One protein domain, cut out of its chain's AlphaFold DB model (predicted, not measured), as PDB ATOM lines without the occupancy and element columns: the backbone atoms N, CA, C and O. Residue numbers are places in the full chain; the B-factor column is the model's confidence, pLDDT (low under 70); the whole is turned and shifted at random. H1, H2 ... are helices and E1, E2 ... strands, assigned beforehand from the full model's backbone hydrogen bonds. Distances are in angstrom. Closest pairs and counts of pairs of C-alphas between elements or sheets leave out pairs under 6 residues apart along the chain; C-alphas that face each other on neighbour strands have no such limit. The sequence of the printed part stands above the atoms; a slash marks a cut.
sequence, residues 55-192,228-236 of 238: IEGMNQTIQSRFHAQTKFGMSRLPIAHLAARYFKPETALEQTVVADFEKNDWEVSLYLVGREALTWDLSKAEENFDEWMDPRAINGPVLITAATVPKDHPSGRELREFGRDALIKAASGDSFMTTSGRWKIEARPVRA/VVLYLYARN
ATOM      1  N   ILE A  55      16.040 -29.099 -38.585       93.81
ATOM      2  CA  ILE A  55      16.786 -30.038 -39.405       93.81
ATOM      3  C   ILE A  55      18.043 -29.447 -40.058       93.81
ATOM      4  O   ILE A  55      18.892 -30.224 -40.476       93.81
ATOM      5  N   GLU A  56      18.235 -28.129 -40.136       93.12
ATOM      6  CA  GLU A  56      19.345 -27.546 -40.912       93.12
ATOM      7  C   GLU A  56      20.727 -27.991 -40.400       93.12
ATOM      8  O   GLU A  56      21.541 -28.503 -41.173       93.12
ATOM      9  N   GLY A  57      20.965 -27.916 -39.084       92.06
ATOM     10  CA  GLY A  57      22.215 -28.395 -38.479       92.06
ATOM     11  C   GLY A  57      22.437 -29.901 -38.675       92.06
ATOM     12  O   GLY A  57      23.559 -30.352 -38.931       92.06
ATOM     13  N   MET A  58      21.357 -30.689 -38.636       94.44
ATOM     14  CA  MET A  58      21.421 -32.121 -38.936       94.44
ATOM     15  C   MET A  58      21.722 -32.362 -40.418       94.44
ATOM     16  O   MET A  58      22.554 -33.200 -40.748       94.44
ATOM     17  N   ASN A  59      21.130 -31.594 -41.329       94.88
ATOM     18  CA  ASN A  59      21.393 -31.736 -42.752       94.88
ATOM     19  C   ASN A  59      22.856 -31.447 -43.090       94.88
ATOM     20  O   ASN A  59      23.483 -32.245 -43.780       94.88
ATOM     21  N   GLN A  60      23.440 -30.388 -42.536       92.88
ATOM     22  CA  GLN A  60      24.866 -30.090 -42.720       92.88
ATOM     23  C   GLN A  60      25.767 -31.237 -42.243       92.88
ATOM     24  O   GLN A  60      26.713 -31.628 -42.933       92.88
ATOM     25  N   THR A  61      25.430 -31.824 -41.096       92.19
ATOM     26  CA  THR A  61      26.075 -33.023 -40.553       92.19
ATOM     27  C   THR A  61      25.996 -34.206 -41.526       92.19
ATOM     28  O   THR A  61      27.012 -34.816 -41.864       92.19
ATOM     29  N   ILE A  62      24.797 -34.522 -42.017       92.00
ATOM     30  CA  ILE A  62      24.550 -35.684 -42.879       92.00
ATOM     31  C   ILE A  62      25.242 -35.519 -44.236       92.00
ATOM     32  O   ILE A  62      25.894 -36.451 -44.710       92.00
ATOM     33  N   GLN A  63      25.180 -34.327 -44.830       91.12
ATOM     34  CA  GLN A  63      25.897 -34.007 -46.069       91.12
ATOM     35  C   GLN A  63      27.415 -34.130 -45.875       91.12
ATOM     36  O   GLN A  63      28.109 -34.736 -46.691       91.12
ATOM     37  N   SER A  64      27.935 -33.654 -44.741       89.75
ATOM     38  CA  SER A  64      29.352 -33.818 -44.400       89.75
ATOM     39  C   SER A  64      29.750 -35.293 -44.280       89.75
ATOM     40  O   SER A  64      30.825 -35.674 -44.753       89.75
ATOM     41  N   ARG A  65      28.883 -36.154 -43.726       88.44
ATOM     42  CA  ARG A  65      29.129 -37.605 -43.677       88.44
ATOM     43  C   ARG A  65      29.196 -38.242 -45.058       88.44
ATOM     44  O   ARG A  65      30.078 -39.076 -45.263       88.44
ATOM     45  N   PHE A  66      28.341 -37.841 -46.002       86.75
ATOM     46  CA  PHE A  66      28.426 -38.330 -47.384       86.75
ATOM     47  C   PHE A  66      29.775 -38.005 -48.039       86.75
ATOM     48  O   PHE A  66      30.279 -38.807 -48.822       86.75
ATOM     49  N   HIS A  67      30.402 -36.880 -47.683       84.75
ATOM     50  CA  HIS A  67      31.731 -36.524 -48.191       84.75
ATOM     51  C   HIS A  67      32.871 -37.254 -47.473       84.75
ATOM     52  O   HIS A  67      33.863 -37.619 -48.103       84.75
ATOM     53  N   ALA A  68      32.767 -37.419 -46.154       81.00
ATOM     54  CA  ALA A  68      33.868 -37.898 -45.321       81.00
ATOM     55  C   ALA A  68      33.945 -39.426 -45.225       81.00
ATOM     56  O   ALA A  68      35.032 -39.992 -45.091       81.00
ATOM     57  N   GLN A  69      32.804 -40.113 -45.260       65.69
ATOM     58  CA  GLN A  69      32.738 -41.533 -44.949       65.69
ATOM     59  C   GLN A  69      32.369 -42.349 -46.178       65.69
ATOM     60  O   GLN A  69      31.222 -42.385 -46.605       65.69
ATOM     61  N   THR A  70      33.304 -43.178 -46.642       56.78
ATOM     62  CA  THR A  70      32.991 -44.214 -47.641       56.78
ATOM     63  C   THR A  70      31.971 -45.237 -47.124       56.78
ATOM     64  O   THR A  70      31.439 -46.014 -47.914       56.78
ATOM     65  N   LYS A  71      31.710 -45.266 -45.804       56.09
ATOM     66  CA  LYS A  71      30.784 -46.189 -45.134       56.09
ATOM     67  C   LYS A  71      29.366 -45.645 -44.913       56.09
ATOM     68  O   LYS A  71      28.510 -46.429 -44.507       56.09
ATOM     69  N   PHE A  72      29.104 -44.371 -45.192       57.59
ATOM     70  CA  PHE A  72      27.796 -43.746 -45.002       57.59
ATOM     71  C   PHE A  72      27.097 -43.603 -46.366       57.59
ATOM     72  O   PHE A  72      27.580 -42.894 -47.240       57.59
ATOM     73  N   GLY A  73      26.014 -44.354 -46.596       60.31
ATOM     74  CA  GLY A  73      25.345 -44.432 -47.901       60.31
ATOM     75  C   GLY A  73      24.236 -45.485 -47.953       60.31
ATOM     76  O   GLY A  73      24.178 -46.367 -47.097       60.31
ATOM     77  N   MET A  74      23.371 -45.409 -48.972       57.50
ATOM     78  CA  MET A  74      22.208 -46.302 -49.139       57.50
ATOM     79  C   MET A  74      22.570 -47.788 -49.087       57.50
ATOM     80  O   MET A  74      21.926 -48.546 -48.380       57.50
ATOM     81  N   SER A  75      23.666 -48.194 -49.735       53.34
ATOM     82  CA  SER A  75      24.135 -49.590 -49.761       53.34
ATOM     83  C   SER A  75      24.646 -50.124 -48.417       53.34
ATOM     84  O   SER A  75      25.015 -51.292 -48.317       53.34
ATOM     85  N   ARG A  76      24.743 -49.268 -47.394       58.59
ATOM     86  CA  ARG A  76      25.357 -49.592 -46.096       58.59
ATOM     87  C   ARG A  76      24.451 -49.301 -44.911       58.59
ATOM     88  O   ARG A  76      24.745 -49.757 -43.800       58.59
ATOM     89  N   LEU A  77      23.348 -48.588 -45.129       54.84
ATOM     90  CA  LEU A  77      22.190 -48.702 -44.257       54.84
ATOM     91  C   LEU A  77      21.607 -50.109 -44.464       54.84
ATOM     92  O   LEU A  77      21.568 -50.590 -45.593       54.84
ATOM     93  N   PRO A  78      21.259 -50.833 -43.389       48.47
ATOM     94  CA  PRO A  78      20.647 -52.131 -43.545       48.47
ATOM     95  C   PRO A  78      19.253 -51.888 -44.111       48.47
ATOM     96  O   PRO A  78      18.639 -50.839 -43.887       48.47
ATOM     97  N   ILE A  79      18.744 -52.883 -44.814       53.97
ATOM     98  CA  ILE A  79      17.375 -52.839 -45.290       53.97
ATOM     99  C   ILE A  79      16.465 -52.588 -44.087       53.97
ATOM    100  O   ILE A  79      16.665 -53.191 -43.029       53.97
ATOM    101  N   ALA A  80      15.499 -51.692 -44.270       50.22
ATOM    102  CA  ALA A  80      14.588 -51.124 -43.277       50.22
ATOM    103  C   ALA A  80      13.948 -52.100 -42.274       50.22
ATOM    104  O   ALA A  80      13.401 -51.697 -41.250       50.22
ATOM    105  N   HIS A  81      14.010 -53.387 -42.573       53.34
ATOM    106  CA  HIS A  81      13.327 -54.450 -41.882       53.34
ATOM    107  C   HIS A  81      14.212 -55.286 -40.933       53.34
ATOM    108  O   HIS A  81      13.684 -56.121 -40.206       53.34
ATOM    109  N   LEU A  82      15.543 -55.088 -40.913       53.62
ATOM    110  CA  LEU A  82      16.452 -55.923 -40.099       53.62
ATOM    111  C   LEU A  82      16.777 -55.369 -38.705       53.62
ATOM    112  O   LEU A  82      17.128 -56.150 -37.827       53.62
ATOM    113  N   ALA A  83      16.678 -54.057 -38.484       57.12
ATOM    114  CA  ALA A  83      16.735 -53.399 -37.172       57.12
ATOM    115  C   ALA A  83      16.652 -51.884 -37.380       57.12
ATOM    116  O   ALA A  83      17.325 -51.353 -38.269       57.12
ATOM    117  N   ALA A  84      15.910 -51.173 -36.525       61.00
ATOM    118  CA  ALA A  84      16.056 -49.724 -36.433       61.00
ATOM    119  C   ALA A  84      17.513 -49.403 -36.067       61.00
ATOM    120  O   ALA A  84      18.044 -49.929 -35.083       61.00
ATOM    121  N   ARG A  85      18.187 -48.585 -36.882       73.06
ATOM    122  CA  ARG A  85      19.527 -48.095 -36.549       73.06
ATOM    123  C   ARG A  85      19.416 -46.794 -35.785       73.06
ATOM    124  O   ARG A  85      18.550 -45.981 -36.078       73.06
ATOM    125  N   TYR A  86      20.354 -46.586 -34.877       86.12
ATOM    126  CA  TYR A  86      20.502 -45.327 -34.165       86.12
ATOM    127  C   TYR A  86      21.598 -44.505 -34.826       86.12
ATOM    128  O   TYR A  86      22.649 -45.031 -35.209       86.12
ATOM    129  N   PHE A  87      21.354 -43.211 -34.965       88.50
ATOM    130  CA  PHE A  87      22.385 -42.263 -35.321       88.50
ATOM    131  C   PHE A  87      23.367 -42.171 -34.154       88.50
ATOM    132  O   PHE A  87      23.011 -41.754 -33.057       88.50
ATOM    133  N   LYS A  88      24.614 -42.584 -34.382       89.81
ATOM    134  CA  LYS A  88      25.686 -42.418 -33.403       89.81
ATOM    135  C   LYS A  88      26.466 -41.152 -33.754       89.81
ATOM    136  O   LYS A  88      27.175 -41.191 -34.762       89.81
ATOM    137  N   PRO A  89      26.357 -40.057 -32.983       90.62
ATOM    138  CA  PRO A  89      27.157 -38.867 -33.231       90.62
ATOM    139  C   PRO A  89      28.642 -39.169 -32.967       90.62
ATOM    140  O   PRO A  89      29.009 -39.781 -31.964       90.62
ATOM    141  N   GLU A  90      29.498 -38.768 -33.897       86.88
ATOM    142  CA  GLU A  90      30.945 -39.005 -33.926       86.88
ATOM    143  C   GLU A  90      31.738 -37.696 -33.824       86.88
ATOM    144  O   GLU A  90      32.861 -37.703 -33.322       86.88
ATOM    145  N   THR A  91      31.163 -36.570 -34.258       89.19
ATOM    146  CA  THR A  91      31.799 -35.244 -34.177       89.19
ATOM    147  C   THR A  91      31.157 -34.359 -33.106       89.19
ATOM    148  O   THR A  91      30.018 -34.581 -32.701       89.19
ATOM    149  N   ALA A  92      31.869 -33.321 -32.654       91.00
ATOM    150  CA  ALA A  92      31.327 -32.364 -31.684       91.00
ATOM    151  C   ALA A  92      30.075 -31.641 -32.213       91.00
ATOM    152  O   ALA A  92      29.119 -31.452 -31.471       91.00
ATOM    153  N   LEU A  93      30.051 -31.296 -33.506       87.81
ATOM    154  CA  LEU A  93      28.881 -30.682 -34.140       87.81
ATOM    155  C   LEU A  93      27.670 -31.623 -34.102       87.81
ATOM    156  O   LEU A  93      26.578 -31.207 -33.732       87.81
ATOM    157  N   GLU A  94      27.876 -32.897 -34.431       92.00
ATOM    158  CA  GLU A  94      26.824 -33.916 -34.392       92.00
ATOM    159  C   GLU A  94      26.245 -34.097 -32.992       92.00
ATOM    160  O   GLU A  94      25.030 -34.186 -32.836       92.00
ATOM    161  N   GLN A  95      27.111 -34.132 -31.979       93.69
ATOM    162  CA  GLN A  95      26.701 -34.237 -30.580       93.69
ATOM    163  C   GLN A  95      25.855 -33.033 -30.161       93.69
ATOM    164  O   GLN A  95      24.805 -33.225 -29.557       93.69
ATOM    165  N   THR A  96      26.267 -31.815 -30.527       94.06
ATOM    166  CA  THR A  96      25.501 -30.593 -30.245       94.06
ATOM    167  C   THR A  96      24.116 -30.638 -30.886       94.06
ATOM    168  O   THR A  96      23.127 -30.413 -30.199       94.06
ATOM    169  N   VAL A  97      24.022 -30.995 -32.172       94.38
ATOM    170  CA  VAL A  97      22.732 -31.062 -32.880       94.38
ATOM    171  C   VAL A  97      21.801 -32.108 -32.254       94.38
ATOM    172  O   VAL A  97      20.614 -31.844 -32.072       94.38
ATOM    173  N   VAL A  98      22.320 -33.291 -31.906       94.31
ATOM    174  CA  VAL A  98      21.521 -34.338 -31.245       94.31
ATOM    175  C   VAL A  98      21.052 -33.876 -29.864       94.31
ATOM    176  O   VAL A  98      19.864 -33.979 -29.566       94.31
ATOM    177  N   ALA A  99      21.948 -33.300 -29.058       94.88
ATOM    178  CA  ALA A  99      21.605 -32.773 -27.739       94.88
ATOM    179  C   ALA A  99      20.550 -31.656 -27.821       94.88
ATOM    180  O   ALA A  99      19.661 -31.582 -26.973       94.88
ATOM    181  N   ASP A 100      20.602 -30.813 -28.856       94.38
ATOM    182  CA  ASP A 100      19.593 -29.782 -29.092       94.38
ATOM    183  C   ASP A 100      18.225 -30.382 -29.432       94.38
ATOM    184  O   ASP A 100      17.207 -29.869 -28.960       94.38
ATOM    185  N   PHE A 101      18.162 -31.484 -30.186       95.50
ATOM    186  CA  PHE A 101      16.900 -32.193 -30.406       95.50
ATOM    187  C   PHE A 101      16.335 -32.784 -29.117       95.50
ATOM    188  O   PHE A 101      15.160 -32.563 -28.820       95.50
ATOM    189  N   GLU A 102      17.167 -33.470 -28.335       94.56
ATOM    190  CA  GLU A 102      16.772 -34.092 -27.067       94.56
ATOM    191  C   GLU A 102      16.289 -33.051 -26.052       94.56
ATOM    192  O   GLU A 102      15.200 -33.178 -25.498       94.56
ATOM    193  N   LYS A 103      17.045 -31.961 -25.871       94.38
ATOM    194  CA  LYS A 103      16.688 -30.838 -24.990       94.38
ATOM    195  C   LYS A 103      15.340 -30.211 -25.347       94.38
ATOM    196  O   LYS A 103      14.667 -29.644 -24.490       94.38
ATOM    197  N   ASN A 104      14.974 -30.267 -26.623       93.31
ATOM    198  CA  ASN A 104      13.735 -29.717 -27.145       93.31
ATOM    199  C   ASN A 104      12.657 -30.793 -27.358       93.31
ATOM    200  O   ASN A 104      11.696 -30.532 -28.078       93.31
ATOM    201  N   ASP A 105      12.754 -31.979 -26.758       94.12
ATOM    202  CA  ASP A 105      11.728 -33.025 -26.882       94.12
ATOM    203  C   ASP A 105      11.359 -33.331 -28.360       94.12
ATOM    204  O   ASP A 105      10.193 -33.585 -28.687       94.12
ATOM    205  N   TRP A 106      12.319 -33.224 -29.288       95.81
ATOM    206  CA  TRP A 106      12.109 -33.571 -30.694       95.81
ATOM    207  C   TRP A 106      12.344 -35.062 -30.907       95.81
ATOM    208  O   TRP A 106      13.408 -35.591 -30.589       95.81
ATOM    209  N   GLU A 107      11.386 -35.721 -31.544       95.50
ATOM    210  CA  GLU A 107      11.591 -37.018 -32.172       95.50
ATOM    211  C   GLU A 107      12.036 -36.787 -33.608       95.50
ATOM    212  O   GLU A 107      11.340 -36.106 -34.362       95.50
ATOM    213  N   VAL A 108      13.194 -37.332 -33.976       95.62
ATOM    214  CA  VAL A 108      13.758 -37.176 -35.317       95.62
ATOM    215  C   VAL A 108      14.182 -38.536 -35.862       95.62
ATOM    216  O   VAL A 108      14.874 -39.308 -35.188       95.62
ATOM    217  N   SER A 109      13.781 -38.829 -37.095       94.88
ATOM    218  CA  SER A 109      14.253 -39.977 -37.864       94.88
ATOM    219  C   SER A 109      14.663 -39.552 -39.272       94.88
ATOM    220  O   SER A 109      14.266 -38.500 -39.781       94.88
ATOM    221  N   LEU A 110      15.512 -40.365 -39.888       94.06
ATOM    222  CA  LEU A 110      16.060 -40.126 -41.212       94.06
ATOM    223  C   LEU A 110      15.838 -41.334 -42.118       94.06
ATOM    224  O   LEU A 110      16.051 -42.478 -41.711       94.06
ATOM    225  N   TYR A 111      15.486 -41.061 -43.370       93.25
ATOM    226  CA  TYR A 111      15.462 -42.031 -44.462       93.25
ATOM    227  C   TYR A 111      16.288 -41.521 -45.639       93.25
ATOM    228  O   TYR A 111      16.448 -40.317 -45.826       93.25
ATOM    229  N   LEU A 112      16.788 -42.439 -46.458       92.44
ATOM    230  CA  LEU A 112      17.447 -42.141 -47.724       92.44
ATOM    231  C   LEU A 112      16.643 -42.744 -48.866       92.44
ATOM    232  O   LEU A 112      16.354 -43.938 -48.835       92.44
ATOM    233  N   VAL A 113      16.328 -41.939 -49.876       91.25
ATOM    234  CA  VAL A 113      15.657 -42.386 -51.100       91.25
ATOM    235  C   VAL A 113      16.585 -42.185 -52.290       91.25
ATOM    236  O   VAL A 113      17.100 -41.087 -52.511       91.25
ATOM    237  N   GLY A 114      16.806 -43.263 -53.036       89.25
ATOM    238  CA  GLY A 114      17.731 -43.320 -54.166       89.25
ATOM    239  C   GLY A 114      17.086 -43.056 -55.517       89.25
ATOM    240  O   GLY A 114      15.862 -43.054 -55.650       89.25
ATOM    241  N   ARG A 115      17.915 -42.900 -56.556       87.50
ATOM    242  CA  ARG A 115      17.462 -42.809 -57.961       87.50
ATOM    243  C   ARG A 115      16.710 -44.042 -58.437       87.50
ATOM    244  O   ARG A 115      15.877 -43.933 -59.328       87.50
ATOM    245  N   GLU A 116      16.937 -45.181 -57.806       82.50
ATOM    246  CA  GLU A 116      16.216 -46.429 -58.023       82.50
ATOM    247  C   GLU A 116      14.704 -46.272 -57.772       82.50
ATOM    248  O   GLU A 116      13.899 -46.978 -58.383       82.50
ATOM    249  N   ALA A 117      14.293 -45.296 -56.950       85.75
ATOM    250  CA  ALA A 117      12.885 -44.959 -56.749       85.75
ATOM    251  C   ALA A 117      12.209 -44.384 -58.012       85.75
ATOM    252  O   ALA A 117      10.987 -44.456 -58.138       85.75
ATOM    253  N   LEU A 118      12.967 -43.831 -58.969       86.25
ATOM    254  CA  LEU A 118      12.412 -43.262 -60.206       86.25
ATOM    255  C   LEU A 118      11.914 -44.344 -61.167       86.25
ATOM    256  O   LEU A 118      10.878 -44.165 -61.809       86.25
ATOM    257  N   THR A 119      12.632 -45.464 -61.230       80.12
ATOM    258  CA  THR A 119      12.339 -46.606 -62.109       80.12
ATOM    259  C   THR A 119      11.373 -47.614 -61.489       80.12
ATOM    260  O   THR A 119      11.062 -48.629 -62.111       80.12
ATOM    261  N   TRP A 120      10.920 -47.361 -60.260       74.50
ATOM    262  CA  TRP A 120      10.026 -48.246 -59.531       74.50
ATOM    263  C   TRP A 120       8.628 -48.280 -60.155       74.50
ATOM    264  O   TRP A 120       7.983 -47.241 -60.321       74.50
ATOM    265  N   ASP A 121       8.128 -49.482 -60.433       76.88
ATOM    266  CA  ASP A 121       6.747 -49.698 -60.852       76.88
ATOM    267  C   ASP A 121       5.843 -49.837 -59.619       76.88
ATOM    268  O   ASP A 121       5.822 -50.872 -58.952       76.88
ATOM    269  N   LEU A 122       5.126 -48.762 -59.281       69.44
ATOM    270  CA  LEU A 122       4.236 -48.738 -58.116       69.44
ATOM    271  C   LEU A 122       3.045 -49.691 -58.273       69.44
ATOM    272  O   LEU A 122       2.538 -50.161 -57.260       69.44
ATOM    273  N   SER A 123       2.640 -50.025 -59.505       72.19
ATOM    274  CA  SER A 123       1.508 -50.933 -59.741       72.19
ATOM    275  C   SER A 123       1.797 -52.357 -59.263       72.19
ATOM    276  O   SER A 123       0.909 -53.049 -58.781       72.19
ATOM    277  N   LYS A 124       3.070 -52.768 -59.293       68.12
ATOM    278  CA  LYS A 124       3.520 -54.081 -58.811       68.12
ATOM    279  C   LYS A 124       3.712 -54.148 -57.299       68.12
ATOM    280  O   LYS A 124       3.933 -55.226 -56.764       68.12
ATOM    281  N   ALA A 125       3.668 -53.011 -56.607       64.12
ATOM    282  CA  ALA A 125       3.825 -52.974 -55.156       64.12
ATOM    283  C   ALA A 125       2.545 -53.397 -54.409       64.12
ATOM    284  O   ALA A 125       2.611 -53.686 -53.218       64.12
ATOM    285  N   GLU A 126       1.391 -53.415 -55.083       58.31
ATOM    286  CA  GLU A 126       0.092 -53.684 -54.450       58.31
ATOM    287  C   GLU A 126      -0.173 -55.174 -54.215       58.31
ATOM    288  O   GLU A 126      -0.914 -55.516 -53.297       58.31
ATOM    289  N   GLU A 127       0.458 -56.064 -54.985       61.25
ATOM    290  CA  GLU A 127       0.164 -57.502 -54.924       61.25
ATOM    291  C   GLU A 127       0.820 -58.204 -53.725       61.25
ATOM    292  O   GLU A 127       0.252 -59.163 -53.213       61.25
ATOM    293  N   ASN A 128       1.943 -57.690 -53.208       54.03
ATOM    294  CA  ASN A 128       2.686 -58.293 -52.098       54.03
ATOM    295  C   ASN A 128       3.134 -57.232 -51.075       54.03
ATOM    296  O   ASN A 128       4.319 -56.959 -50.896       54.03
ATOM    297  N   PHE A 129       2.169 -56.608 -50.396       50.00
ATOM    298  CA  PHE A 129       2.414 -55.508 -49.447       50.00
ATOM    299  C   PHE A 129       3.318 -55.903 -48.258       50.00
ATOM    300  O   PHE A 129       4.086 -55.081 -47.755       50.00
ATOM    301  N   ASP A 130       3.264 -57.177 -47.859       50.03
ATOM    302  CA  ASP A 130       4.113 -57.773 -46.822       50.03
ATOM    303  C   ASP A 130       5.438 -58.328 -47.366       50.03
ATOM    304  O   ASP A 130       6.300 -58.722 -46.588       50.03
ATOM    305  N   GLU A 131       5.666 -58.306 -48.682       47.88
ATOM    306  CA  GLU A 131       6.944 -58.668 -49.313       47.88
ATOM    307  C   GLU A 131       7.765 -57.395 -49.560       47.88
ATOM    308  O   GLU A 131       8.098 -56.975 -50.661       47.88
ATOM    309  N   TRP A 132       7.972 -56.742 -48.426       52.00
ATOM    310  CA  TRP A 132       9.033 -55.846 -48.003       52.00
ATOM    311  C   TRP A 132       9.688 -54.955 -49.044       52.00
ATOM    312  O   TRP A 132      10.292 -55.396 -50.015       52.00
ATOM    313  N   MET A 133       9.655 -53.659 -48.704       52.03
ATOM    314  CA  MET A 133      10.461 -52.585 -49.270       52.03
ATOM    315  C   MET A 133      11.688 -53.119 -49.977       52.03
ATOM    316  O   MET A 133      12.627 -53.551 -49.307       52.03
ATOM    317  N   ASP A 134      11.679 -53.097 -51.308       59.53
ATOM    318  CA  ASP A 134      12.906 -53.403 -52.006       59.53
ATOM    319  C   ASP A 134      13.961 -52.438 -51.467       59.53
ATOM    320  O   ASP A 134      13.798 -51.210 -51.575       59.53
ATOM    321  N   PRO A 135      15.003 -52.992 -50.833       57.72
ATOM    322  CA  PRO A 135      16.043 -52.229 -50.155       57.72
ATOM    323  C   PRO A 135      16.670 -51.149 -51.018       57.72
ATOM    324  O   PRO A 135      17.311 -50.227 -50.518       57.72
ATOM    325  N   ARG A 136      16.543 -51.299 -52.335       64.19
ATOM    326  CA  ARG A 136      17.188 -50.438 -53.305       64.19
ATOM    327  C   ARG A 136      16.530 -49.062 -53.382       64.19
ATOM    328  O   ARG A 136      17.235 -48.107 -53.671       64.19
ATOM    329  N   ALA A 137      15.229 -48.927 -53.103       76.62
ATOM    330  CA  ALA A 137      14.521 -47.657 -53.313       76.62
ATOM    331  C   ALA A 137      14.557 -46.714 -52.100       76.62
ATOM    332  O   ALA A 137      14.708 -45.503 -52.266       76.62
ATOM    333  N   ILE A 138      14.404 -47.254 -50.886       85.25
ATOM    334  CA  ILE A 138      14.386 -46.481 -49.639       85.25
ATOM    335  C   ILE A 138      15.110 -47.239 -48.524       85.25
ATOM    336  O   ILE A 138      14.887 -48.429 -48.318       85.25
ATOM    337  N   ASN A 139      15.958 -46.532 -47.781       85.50
ATOM    338  CA  ASN A 139      16.691 -47.044 -46.627       85.50
ATOM    339  C   ASN A 139      16.368 -46.231 -45.370       85.50
ATOM    340  O   ASN A 139      16.213 -45.015 -45.446       85.50
ATOM    341  N   GLY A 140      16.306 -46.889 -44.212       84.44
ATOM    342  CA  GLY A 140      15.916 -46.288 -42.930       84.44
ATOM    343  C   GLY A 140      14.800 -47.083 -42.238       84.44
ATOM    344  O   GLY A 140      14.399 -48.112 -42.762       84.44
ATOM    345  N   PRO A 141      14.283 -46.647 -41.081       89.94
ATOM    346  CA  PRO A 141      14.663 -45.427 -40.386       89.94
ATOM    347  C   PRO A 141      16.049 -45.526 -39.751       89.94
ATOM    348  O   PRO A 141      16.438 -46.554 -39.191       89.94
ATOM    349  N   VAL A 142      16.767 -44.408 -39.776       90.38
ATOM    350  CA  VAL A 142      17.821 -44.106 -38.809       90.38
ATOM    351  C   VAL A 142      17.206 -43.198 -37.751       90.38
ATOM    352  O   VAL A 142      16.849 -42.058 -38.039       90.38
ATOM    353  N   LEU A 143      17.039 -43.710 -36.539       92.75
ATOM    354  CA  LEU A 143      16.511 -42.967 -35.404       92.75
ATOM    355  C   LEU A 143      17.602 -42.057 -34.848       92.75
ATOM    356  O   LEU A 143      18.689 -42.529 -34.519       92.75
ATOM    357  N   ILE A 144      17.326 -40.759 -34.772       93.06
ATOM    358  CA  ILE A 144      18.281 -39.775 -34.255       93.06
ATOM    359  C   ILE A 144      18.094 -39.600 -32.750       93.06
ATOM    360  O   ILE A 144      19.067 -39.703 -32.015       93.06
ATOM    361  N   THR A 145      16.860 -39.378 -32.300       93.94
ATOM    362  CA  THR A 145      16.546 -39.168 -30.873       93.94
ATOM    363  C   THR A 145      15.630 -40.232 -30.274       93.94
ATOM    364  O   THR A 145      15.564 -40.374 -29.057       93.94
ATOM    365  N   ALA A 146      14.910 -40.995 -31.098       84.88
ATOM    366  CA  ALA A 146      13.973 -42.000 -30.608       84.88
ATOM    367  C   ALA A 146      14.674 -43.327 -30.272       84.88
ATOM    368  O   ALA A 146      15.524 -43.808 -31.023       84.88
ATOM    369  N   ALA A 147      14.251 -43.966 -29.179       84.50
ATOM    370  CA  ALA A 147      14.714 -45.305 -28.809       84.50
ATOM    371  C   ALA A 147      14.056 -46.415 -29.648       84.50
ATOM    372  O   ALA A 147      14.603 -47.500 -29.769       84.50
ATOM    373  N   THR A 148      12.885 -46.167 -30.231       87.25
ATOM    374  CA  THR A 148      12.180 -47.103 -31.119       87.25
ATOM    375  C   THR A 148      11.376 -46.324 -32.150       87.25
ATOM    376  O   THR A 148      11.045 -45.165 -31.916       87.25
ATOM    377  N   VAL A 149      11.011 -46.957 -33.267       87.12
ATOM    378  CA  VAL A 149      10.107 -46.353 -34.260       87.12
ATOM    379  C   VAL A 149       8.725 -46.137 -33.619       87.12
ATOM    380  O   VAL A 149       8.129 -47.119 -33.167       87.12
ATOM    381  N   PRO A 150       8.198 -44.900 -33.552       90.00
ATOM    382  CA  PRO A 150       6.865 -44.648 -33.004       90.00
ATOM    383  C   PRO A 150       5.761 -45.348 -33.808       90.00
ATOM    384  O   PRO A 150       5.879 -45.535 -35.016       90.00
ATOM    385  N   LYS A 151       4.659 -45.727 -33.150       91.12
ATOM    386  CA  LYS A 151       3.546 -46.442 -33.812       91.12
ATOM    387  C   LYS A 151       2.837 -45.606 -34.876       91.12
ATOM    388  O   LYS A 151       2.265 -46.165 -35.802       91.12
ATOM    389  N   ASP A 152       2.856 -44.289 -34.719       93.69
ATOM    390  CA  ASP A 152       2.245 -43.320 -35.626       93.69
ATOM    391  C   ASP A 152       3.240 -42.767 -36.657       93.69
ATOM    392  O   ASP A 152       2.999 -41.728 -37.270       93.69
ATOM    393  N   HIS A 153       4.387 -43.427 -36.815       92.06
ATOM    394  CA  HIS A 153       5.383 -43.080 -37.812       92.06
ATOM    395  C   HIS A 153       4.817 -43.287 -39.234       92.06
ATOM    396  O   HIS A 153       4.178 -44.315 -39.479       92.06
ATOM    397  N   PRO A 154       5.071 -42.369 -40.192       93.19
ATOM    398  CA  PRO A 154       4.608 -42.514 -41.569       93.19
ATOM    399  C   PRO A 154       5.064 -43.835 -42.183       93.19
ATOM    400  O   PRO A 154       6.167 -44.325 -41.900       93.19
ATOM    401  N   SER A 155       4.212 -44.411 -43.028       88.25
ATOM    402  CA  SER A 155       4.480 -45.720 -43.626       88.25
ATOM    403  C   SER A 155       5.651 -45.662 -44.614       88.25
ATOM    404  O   SER A 155       5.914 -44.640 -45.250       88.25
ATOM    405  N   GLY A 156       6.330 -46.795 -44.821       84.12
ATOM    406  CA  GLY A 156       7.390 -46.885 -45.831       84.12
ATOM    407  C   GLY A 156       6.900 -46.596 -47.258       84.12
ATOM    408  O   GLY A 156       7.672 -46.084 -48.067       84.12
ATOM    409  N   ARG A 157       5.623 -46.885 -47.565       85.00
ATOM    410  CA  ARG A 157       4.985 -46.543 -48.850       85.00
ATOM    411  C   ARG A 157       4.886 -45.031 -49.016       85.00
ATOM    412  O   ARG A 157       5.408 -44.497 -49.986       85.00
ATOM    413  N   GLU A 158       4.283 -44.361 -48.041       90.31
ATOM    414  CA  GLU A 158       4.087 -42.911 -48.049       90.31
ATOM    415  C   GLU A 158       5.419 -42.157 -48.169       90.31
ATOM    416  O   GLU A 158       5.567 -41.267 -49.005       90.31
ATOM    417  N   LEU A 159       6.432 -42.569 -47.399       92.12
ATOM    418  CA  LEU A 159       7.765 -41.968 -47.460       92.12
ATOM    419  C   LEU A 159       8.454 -42.197 -48.803       92.12
ATOM    420  O   LEU A 159       9.158 -41.316 -49.293       92.12
ATOM    421  N   ARG A 160       8.248 -43.361 -49.421       89.19
ATOM    422  CA  ARG A 160       8.802 -43.657 -50.743       89.19
ATOM    423  C   ARG A 160       8.137 -42.824 -51.831       89.19
ATOM    424  O   ARG A 160       8.848 -42.291 -52.675       89.19
ATOM    425  N   GLU A 161       6.812 -42.717 -51.818       91.50
ATOM    426  CA  GLU A 161       6.054 -41.899 -52.770       91.50
ATOM    427  C   GLU A 161       6.479 -40.429 -52.659       91.50
ATOM    428  O   GLU A 161       6.919 -39.838 -53.647       91.50
ATOM    429  N   PHE A 162       6.496 -39.882 -51.440       95.25
ATOM    430  CA  PHE A 162       6.974 -38.521 -51.201       95.25
ATOM    431  C   PHE A 162       8.439 -38.329 -51.620       95.25
ATOM    432  O   PHE A 162       8.777 -37.344 -52.276       95.25
ATOM    433  N   GLY A 163       9.320 -39.269 -51.273       95.00
ATOM    434  CA  GLY A 163      10.735 -39.192 -51.625       95.00
ATOM    435  C   GLY A 163      10.990 -39.274 -53.128       95.00
ATOM    436  O   GLY A 163      11.839 -38.543 -53.636       95.00
ATOM    437  N   ARG A 164      10.233 -40.101 -53.859       93.19
ATOM    438  CA  ARG A 164      10.274 -40.162 -55.326       93.19
ATOM    439  C   ARG A 164       9.857 -38.826 -55.936       93.19
ATOM    440  O   ARG A 164      10.569 -38.304 -56.792       93.19
ATOM    441  N   ASP A 165       8.753 -38.255 -55.470       94.56
ATOM    442  CA  ASP A 165       8.267 -36.959 -55.946       94.56
ATOM    443  C   ASP A 165       9.262 -35.831 -55.652       94.56
ATOM    444  O   ASP A 165       9.523 -34.984 -56.512       94.56
ATOM    445  N   ALA A 166       9.849 -35.826 -54.454       96.50
ATOM    446  CA  ALA A 166      10.898 -34.886 -54.080       96.50
ATOM    447  C   ALA A 166      12.133 -35.048 -54.974       96.50
ATOM    448  O   ALA A 166      12.693 -34.055 -55.429       96.50
ATOM    449  N   LEU A 167      12.528 -36.284 -55.288       93.25
ATOM    450  CA  LEU A 167      13.664 -36.567 -56.156       93.25
ATOM    451  C   LEU A 167      13.449 -36.071 -57.594       93.25
ATOM    452  O   LEU A 167      14.373 -35.517 -58.187       93.25
ATOM    453  N   ILE A 168      12.234 -36.203 -58.137       91.81
ATOM    454  CA  ILE A 168      11.867 -35.648 -59.453       91.81
ATOM    455  C   ILE A 168      12.005 -34.118 -59.451       91.81
ATOM    456  O   ILE A 168      12.536 -33.534 -60.395       91.81
ATOM    457  N   LYS A 169      11.554 -33.458 -58.379       94.38
ATOM    458  CA  LYS A 169      11.567 -31.990 -58.256       94.38
ATOM    459  C   LYS A 169      12.940 -31.423 -57.869       94.38
ATOM    460  O   LYS A 169      13.219 -30.256 -58.136       94.38
ATOM    461  N   ALA A 170      13.816 -32.235 -57.277       93.75
ATOM    462  CA  ALA A 170      15.132 -31.833 -56.776       93.75
ATOM    463  C   ALA A 170      16.090 -31.297 -57.854       93.75
ATOM    464  O   ALA A 170      17.091 -30.651 -57.530       93.75
ATOM    465  N   ALA A 171      15.789 -31.511 -59.138       84.81
ATOM    466  CA  ALA A 171      16.531 -30.899 -60.236       84.81
ATOM    467  C   ALA A 171      16.564 -29.359 -60.144       84.81
ATOM    468  O   ALA A 171      17.563 -28.758 -60.527       84.81
ATOM    469  N   SER A 172      15.514 -28.730 -59.603       87.88
ATOM    470  CA  SER A 172      15.369 -27.267 -59.554       87.88
ATOM    471  C   SER A 172      15.174 -26.688 -58.150       87.88
ATOM    472  O   SER A 172      14.899 -25.497 -58.029       87.88
ATOM    473  N   GLY A 173      15.256 -27.498 -57.093       92.25
ATOM    474  CA  GLY A 173      15.011 -27.047 -55.722       92.25
ATOM    475  C   GLY A 173      15.849 -27.785 -54.686       92.25
ATOM    476  O   GLY A 173      16.360 -28.873 -54.949       92.25
ATOM    477  N   ASP A 174      15.958 -27.181 -53.500       91.44
ATOM    478  CA  ASP A 174      16.861 -27.634 -52.431       91.44
ATOM    479  C   ASP A 174      16.141 -28.104 -51.158       91.44
ATOM    480  O   ASP A 174      16.782 -28.576 -50.217       91.44
ATOM    481  N   SER A 175      14.811 -27.993 -51.106       94.56
ATOM    482  CA  SER A 175      13.991 -28.548 -50.029       94.56
ATOM    483  C   SER A 175      12.550 -28.758 -50.479       94.56
ATOM    484  O   SER A 175      12.000 -27.945 -51.224       94.56
ATOM    485  N   PHE A 176      11.928 -29.833 -49.999       96.06
ATOM    486  CA  PHE A 176      10.512 -30.129 -50.202       96.06
ATOM    487  C   PHE A 176       9.902 -30.576 -48.883       96.06
ATOM    488  O   PHE A 176      10.516 -31.352 -48.159       96.06
ATOM    489  N   MET A 177       8.693 -30.118 -48.572       96.94
ATOM    490  CA  MET A 177       8.044 -30.416 -47.296       96.94
ATOM    491  C   MET A 177       6.658 -31.022 -47.499       96.94
ATOM    492  O   MET A 177       5.936 -30.640 -48.418       96.94
ATOM    493  N   THR A 178       6.285 -31.933 -46.607       97.06
ATOM    494  CA  THR A 178       4.916 -32.429 -46.430       97.06
ATOM    495  C   THR A 178       4.657 -32.725 -44.948       97.06
ATOM    496  O   THR A 178       5.533 -32.549 -44.095       97.06
ATOM    497  N   THR A 179       3.446 -33.162 -44.625       97.25
ATOM    498  CA  THR A 179       3.052 -33.574 -43.276       97.25
ATOM    499  C   THR A 179       2.289 -34.886 -43.314       97.25
ATOM    500  O   THR A 179       1.514 -35.110 -44.240       97.25
ATOM    501  N   SER A 180       2.452 -35.701 -42.276       95.94
ATOM    502  CA  SER A 180       1.725 -36.956 -42.083       95.94
ATOM    503  C   SER A 180       1.371 -37.123 -40.609       95.94
ATOM    504  O   SER A 180       2.246 -37.296 -39.758       95.94
ATOM    505  N   GLY A 181       0.089 -36.964 -40.273       95.69
ATOM    506  CA  GLY A 181      -0.336 -36.839 -38.879       95.69
ATOM    507  C   GLY A 181       0.407 -35.696 -38.176       95.69
ATOM    508  O   GLY A 181       0.364 -34.551 -38.625       95.69
ATOM    509  N   ARG A 182       1.117 -36.004 -37.083       96.19
ATOM    510  CA  ARG A 182       1.945 -35.020 -36.357       96.19
ATOM    511  C   ARG A 182       3.335 -34.794 -36.960       96.19
ATOM    512  O   ARG A 182       4.040 -33.880 -36.532       96.19
ATOM    513  N   TRP A 183       3.751 -35.634 -37.902       97.25
ATOM    514  CA  TRP A 183       5.093 -35.595 -38.462       97.25
ATOM    515  C   TRP A 183       5.204 -34.523 -39.529       97.25
ATOM    516  O   TRP A 183       4.419 -34.481 -40.477       97.25
ATOM    517  N   LYS A 184       6.227 -33.682 -39.399       97.31
ATOM    518  CA  LYS A 184       6.744 -32.889 -40.509       97.31
ATOM    519  C   LYS A 184       7.781 -33.726 -41.232       97.31
ATOM    520  O   LYS A 184       8.629 -34.341 -40.589       97.31
ATOM    521  N   ILE A 185       7.698 -33.749 -42.554       97.50
ATOM    522  CA  ILE A 185       8.605 -34.509 -43.407       97.50
ATOM    523  C   ILE A 185       9.270 -33.520 -44.352       97.50
ATOM    524  O   ILE A 185       8.589 -32.784 -45.063       97.50
ATOM    525  N   GLU A 186      10.594 -33.500 -44.355       97.50
ATOM    526  CA  GLU A 186      11.389 -32.597 -45.177       97.50
ATOM    527  C   GLU A 186      12.413 -33.381 -45.989       97.50
ATOM    528  O   GLU A 186      13.232 -34.111 -45.438       97.50
ATOM    529  N   ALA A 187      12.361 -33.240 -47.309       97.50
ATOM    530  CA  ALA A 187      13.286 -33.863 -48.236       97.50
ATOM    531  C   ALA A 187      14.375 -32.870 -48.649       97.50
ATOM    532  O   ALA A 187      14.066 -31.794 -49.165       97.50
ATOM    533  N   ARG A 188      15.646 -33.248 -48.485       97.06
ATOM    534  CA  ARG A 188      16.809 -32.477 -48.949       97.06
ATOM    535  C   ARG A 188      17.607 -33.285 -49.971       97.06
ATOM    536  O   ARG A 188      17.894 -34.457 -49.711       97.06
ATOM    537  N   PRO A 189      17.979 -32.708 -51.123       96.44
ATOM    538  CA  PRO A 189      18.729 -33.437 -52.131       96.44
ATOM    539  C   PRO A 189      20.138 -33.786 -51.652       96.44
ATOM    540  O   PRO A 189      20.809 -33.001 -50.984       96.44
ATOM    541  N   VAL A 190      20.600 -34.965 -52.053       94.25
ATOM    542  CA  VAL A 190      22.012 -35.348 -52.030       94.25
ATOM    543  C   VAL A 190      22.512 -35.219 -53.458       94.25
ATOM    544  O   VAL A 190      22.038 -35.927 -54.348       94.25
ATOM    545  N   ARG A 191      23.434 -34.287 -53.698       94.25
ATOM    546  CA  ARG A 191      23.991 -34.028 -55.029       94.25
ATOM    547  C   ARG A 191      25.374 -34.654 -55.160       94.25
ATOM    548  O   ARG A 191      26.103 -34.771 -54.181       94.25
ATOM    549  N   ALA A 192      25.747 -35.023 -56.379       93.00
ATOM    550  CA  ALA A 192      27.120 -35.360 -56.724       93.00
ATOM    551  C   ALA A 192      27.961 -34.075 -56.755       93.00
ATOM    552  O   ALA A 192      28.255 -33.555 -57.824       93.00
ATOM    553  N   VAL A 228      17.568 -38.284 -52.209       95.44
ATOM    554  CA  VAL A 228      17.087 -37.334 -51.201       95.44
ATOM    555  C   VAL A 228      17.198 -37.944 -49.807       95.44
ATOM    556  O   VAL A 228      16.958 -39.137 -49.610       95.44
ATOM    557  N   VAL A 229      17.557 -37.115 -48.833       95.75
ATOM    558  CA  VAL A 229      17.412 -37.423 -47.410       95.75
ATOM    559  C   VAL A 229      16.035 -36.958 -46.977       95.75
ATOM    560  O   VAL A 229      15.706 -35.791 -47.180       95.75
ATOM    561  N   LEU A 230      15.241 -37.841 -46.381       96.81
ATOM    562  CA  LEU A 230      13.986 -37.477 -45.738       96.81
ATOM    563  C   LEU A 230      14.229 -37.356 -44.240       96.81
ATOM    564  O   LEU A 230      14.612 -38.332 -43.596       96.81
ATOM    565  N   TYR A 231      13.982 -36.175 -43.697       97.06
ATOM    566  CA  TYR A 231      13.965 -35.921 -42.266       97.06
ATOM    567  C   TYR A 231      12.525 -35.911 -41.800       97.06
ATOM    568  O   TYR A 231      11.718 -35.116 -42.285       97.06
ATOM    569  N   LEU A 232      12.204 -36.780 -40.856       96.50
ATOM    570  CA  LEU A 232      10.909 -36.788 -40.206       96.50
ATOM    571  C   LEU A 232      11.103 -36.266 -38.801       96.50
ATOM    572  O   LEU A 232      11.982 -36.738 -38.081       96.50
ATOM    573  N   TYR A 233      10.291 -35.292 -38.417       96.62
ATOM    574  CA  TYR A 233      10.391 -34.701 -37.097       96.62
ATOM    575  C   TYR A 233       9.044 -34.267 -36.538       96.62
ATOM    576  O   TYR A 233       8.173 -33.749 -37.241       96.62
ATOM    577  N   ALA A 234       8.886 -34.472 -35.238       96.19
ATOM    578  CA  ALA A 234       7.717 -34.075 -34.472       96.19
ATOM    579  C   ALA A 234       8.120 -33.806 -33.021       96.19
ATOM    580  O   ALA A 234       9.125 -34.321 -32.536       96.19
ATOM    581  N   ARG A 235       7.338 -32.992 -32.308       94.12
ATOM    582  CA  ARG A 235       7.479 -32.911 -30.850       94.12
ATOM    583  C   ARG A 235       6.901 -34.185 -30.238       94.12
ATOM    584  O   ARG A 235       5.888 -34.692 -30.732       94.12
ATOM    585  N   ASN A 236       7.544 -34.687 -29.188       89.00
ATOM    586  CA  ASN A 236       7.025 -35.808 -28.417       89.00
ATOM    587  C   ASN A 236       5.686 -35.391 -27.762       89.00
ATOM    588  O   ASN A 236       5.656 -34.367 -27.065       89.00
TER     589      ASN A 236
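AT A GLANCE: This is residues 55 to 192 and 228 to 236 of the 238 residues of an uncharacterized protein of Singulisphaera sp. GP187 (UniProt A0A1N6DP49). A twisted sheet of five strands curls round one helix, H4, which fills the hollow of one face; H1 packs on the other face, making three layers, helices on both faces of a sheet. H2 folds back beside H1 at one end of the domain, and the short H3 sits far from the middle in a long loop region at the other. The printed part has 147 residues, with four named helices and five named strands in the order H1 H2 E1 H3 E2 H4 E3 E4 E5. The sheet runs E2 E1 E5 E4 E3, all antiparallel, and the class is mixed, helices and strands. The whole is compact, with a radius of gyration of the C-alphas of 14.7 A and spans of 44 by 35 by 27 A.

IN THESE COORDINATES: In the sheet, E1 is residues 106 to 114, 26.0 A long, E2 residues 138 to 143, E3 residues 176 to 180, E4 residues 183 to 191, 25.2 A long, and E5 residues 228 to 235, 22.9 A long. H4 is residues 156 to 169, 19.8 A long, with C-alpha 156 at (7.390, -46.885, -45.831). H1 is residues 56 to 68, 18.4 A long, beginning at C-alpha 56 (19.345, -27.546, -40.912). H2 is residues 92 to 103, 16.2 A long, and H3 residues 122 to 125. E5 ends at C-alpha 235 (7.479, -32.911, -30.850).

HOW THE PARTS SIT: E2 and E3 are the edge strands. N 110 and O 142 join E1 to E2 within hydrogen-bond range at 2.8 A, as do N 109 and O 232 for E1 and E5 at 2.9 A, N 186 and O 231 for E5 and E4 at 2.9 A, and N 178 and O 185 for the hairpin E3 and E4 at 2.9 A. The sheet curls round H4; their closest C-alphas include Val 113 of E1 and Gly 163, 5.9 A apart. H1 is on the opposite face, over E5 at a height over the sheet of 8.3 A, slantwise to the strands at 35 degrees on the local plane. H1 and H2 form a helical hairpin and touch, closest at the C-alphas of Gly 57 and Val 97, 6.2 A, running opposite ways at a shallow tilt of 34 degrees, only just short of steep. H2 only grazes the sheet with residues 98 to 102. H3 is not on the sheet and is apart from H4. Every O i to N i+4 pair is within hydrogen-bond range in H1, H2 and H4; H3 is too short for one.

THE WHOLE: The C-alphas farthest apart, those of Ala 92 and Glu 127, are 46.3 A apart. Residues 193 to 227 are cut out, with 11.6 A between C-alphas 192 and 228. The links H1 to H2, H3 to E2 and E2 to H4 are long; in the first, residues 85 to 86 pair parallel with residues 142 to 143 of E2. The mean pLDDT of the printed part is 84.2, and it is under 70 at residues 69 to 84, 122 and 124 to 136.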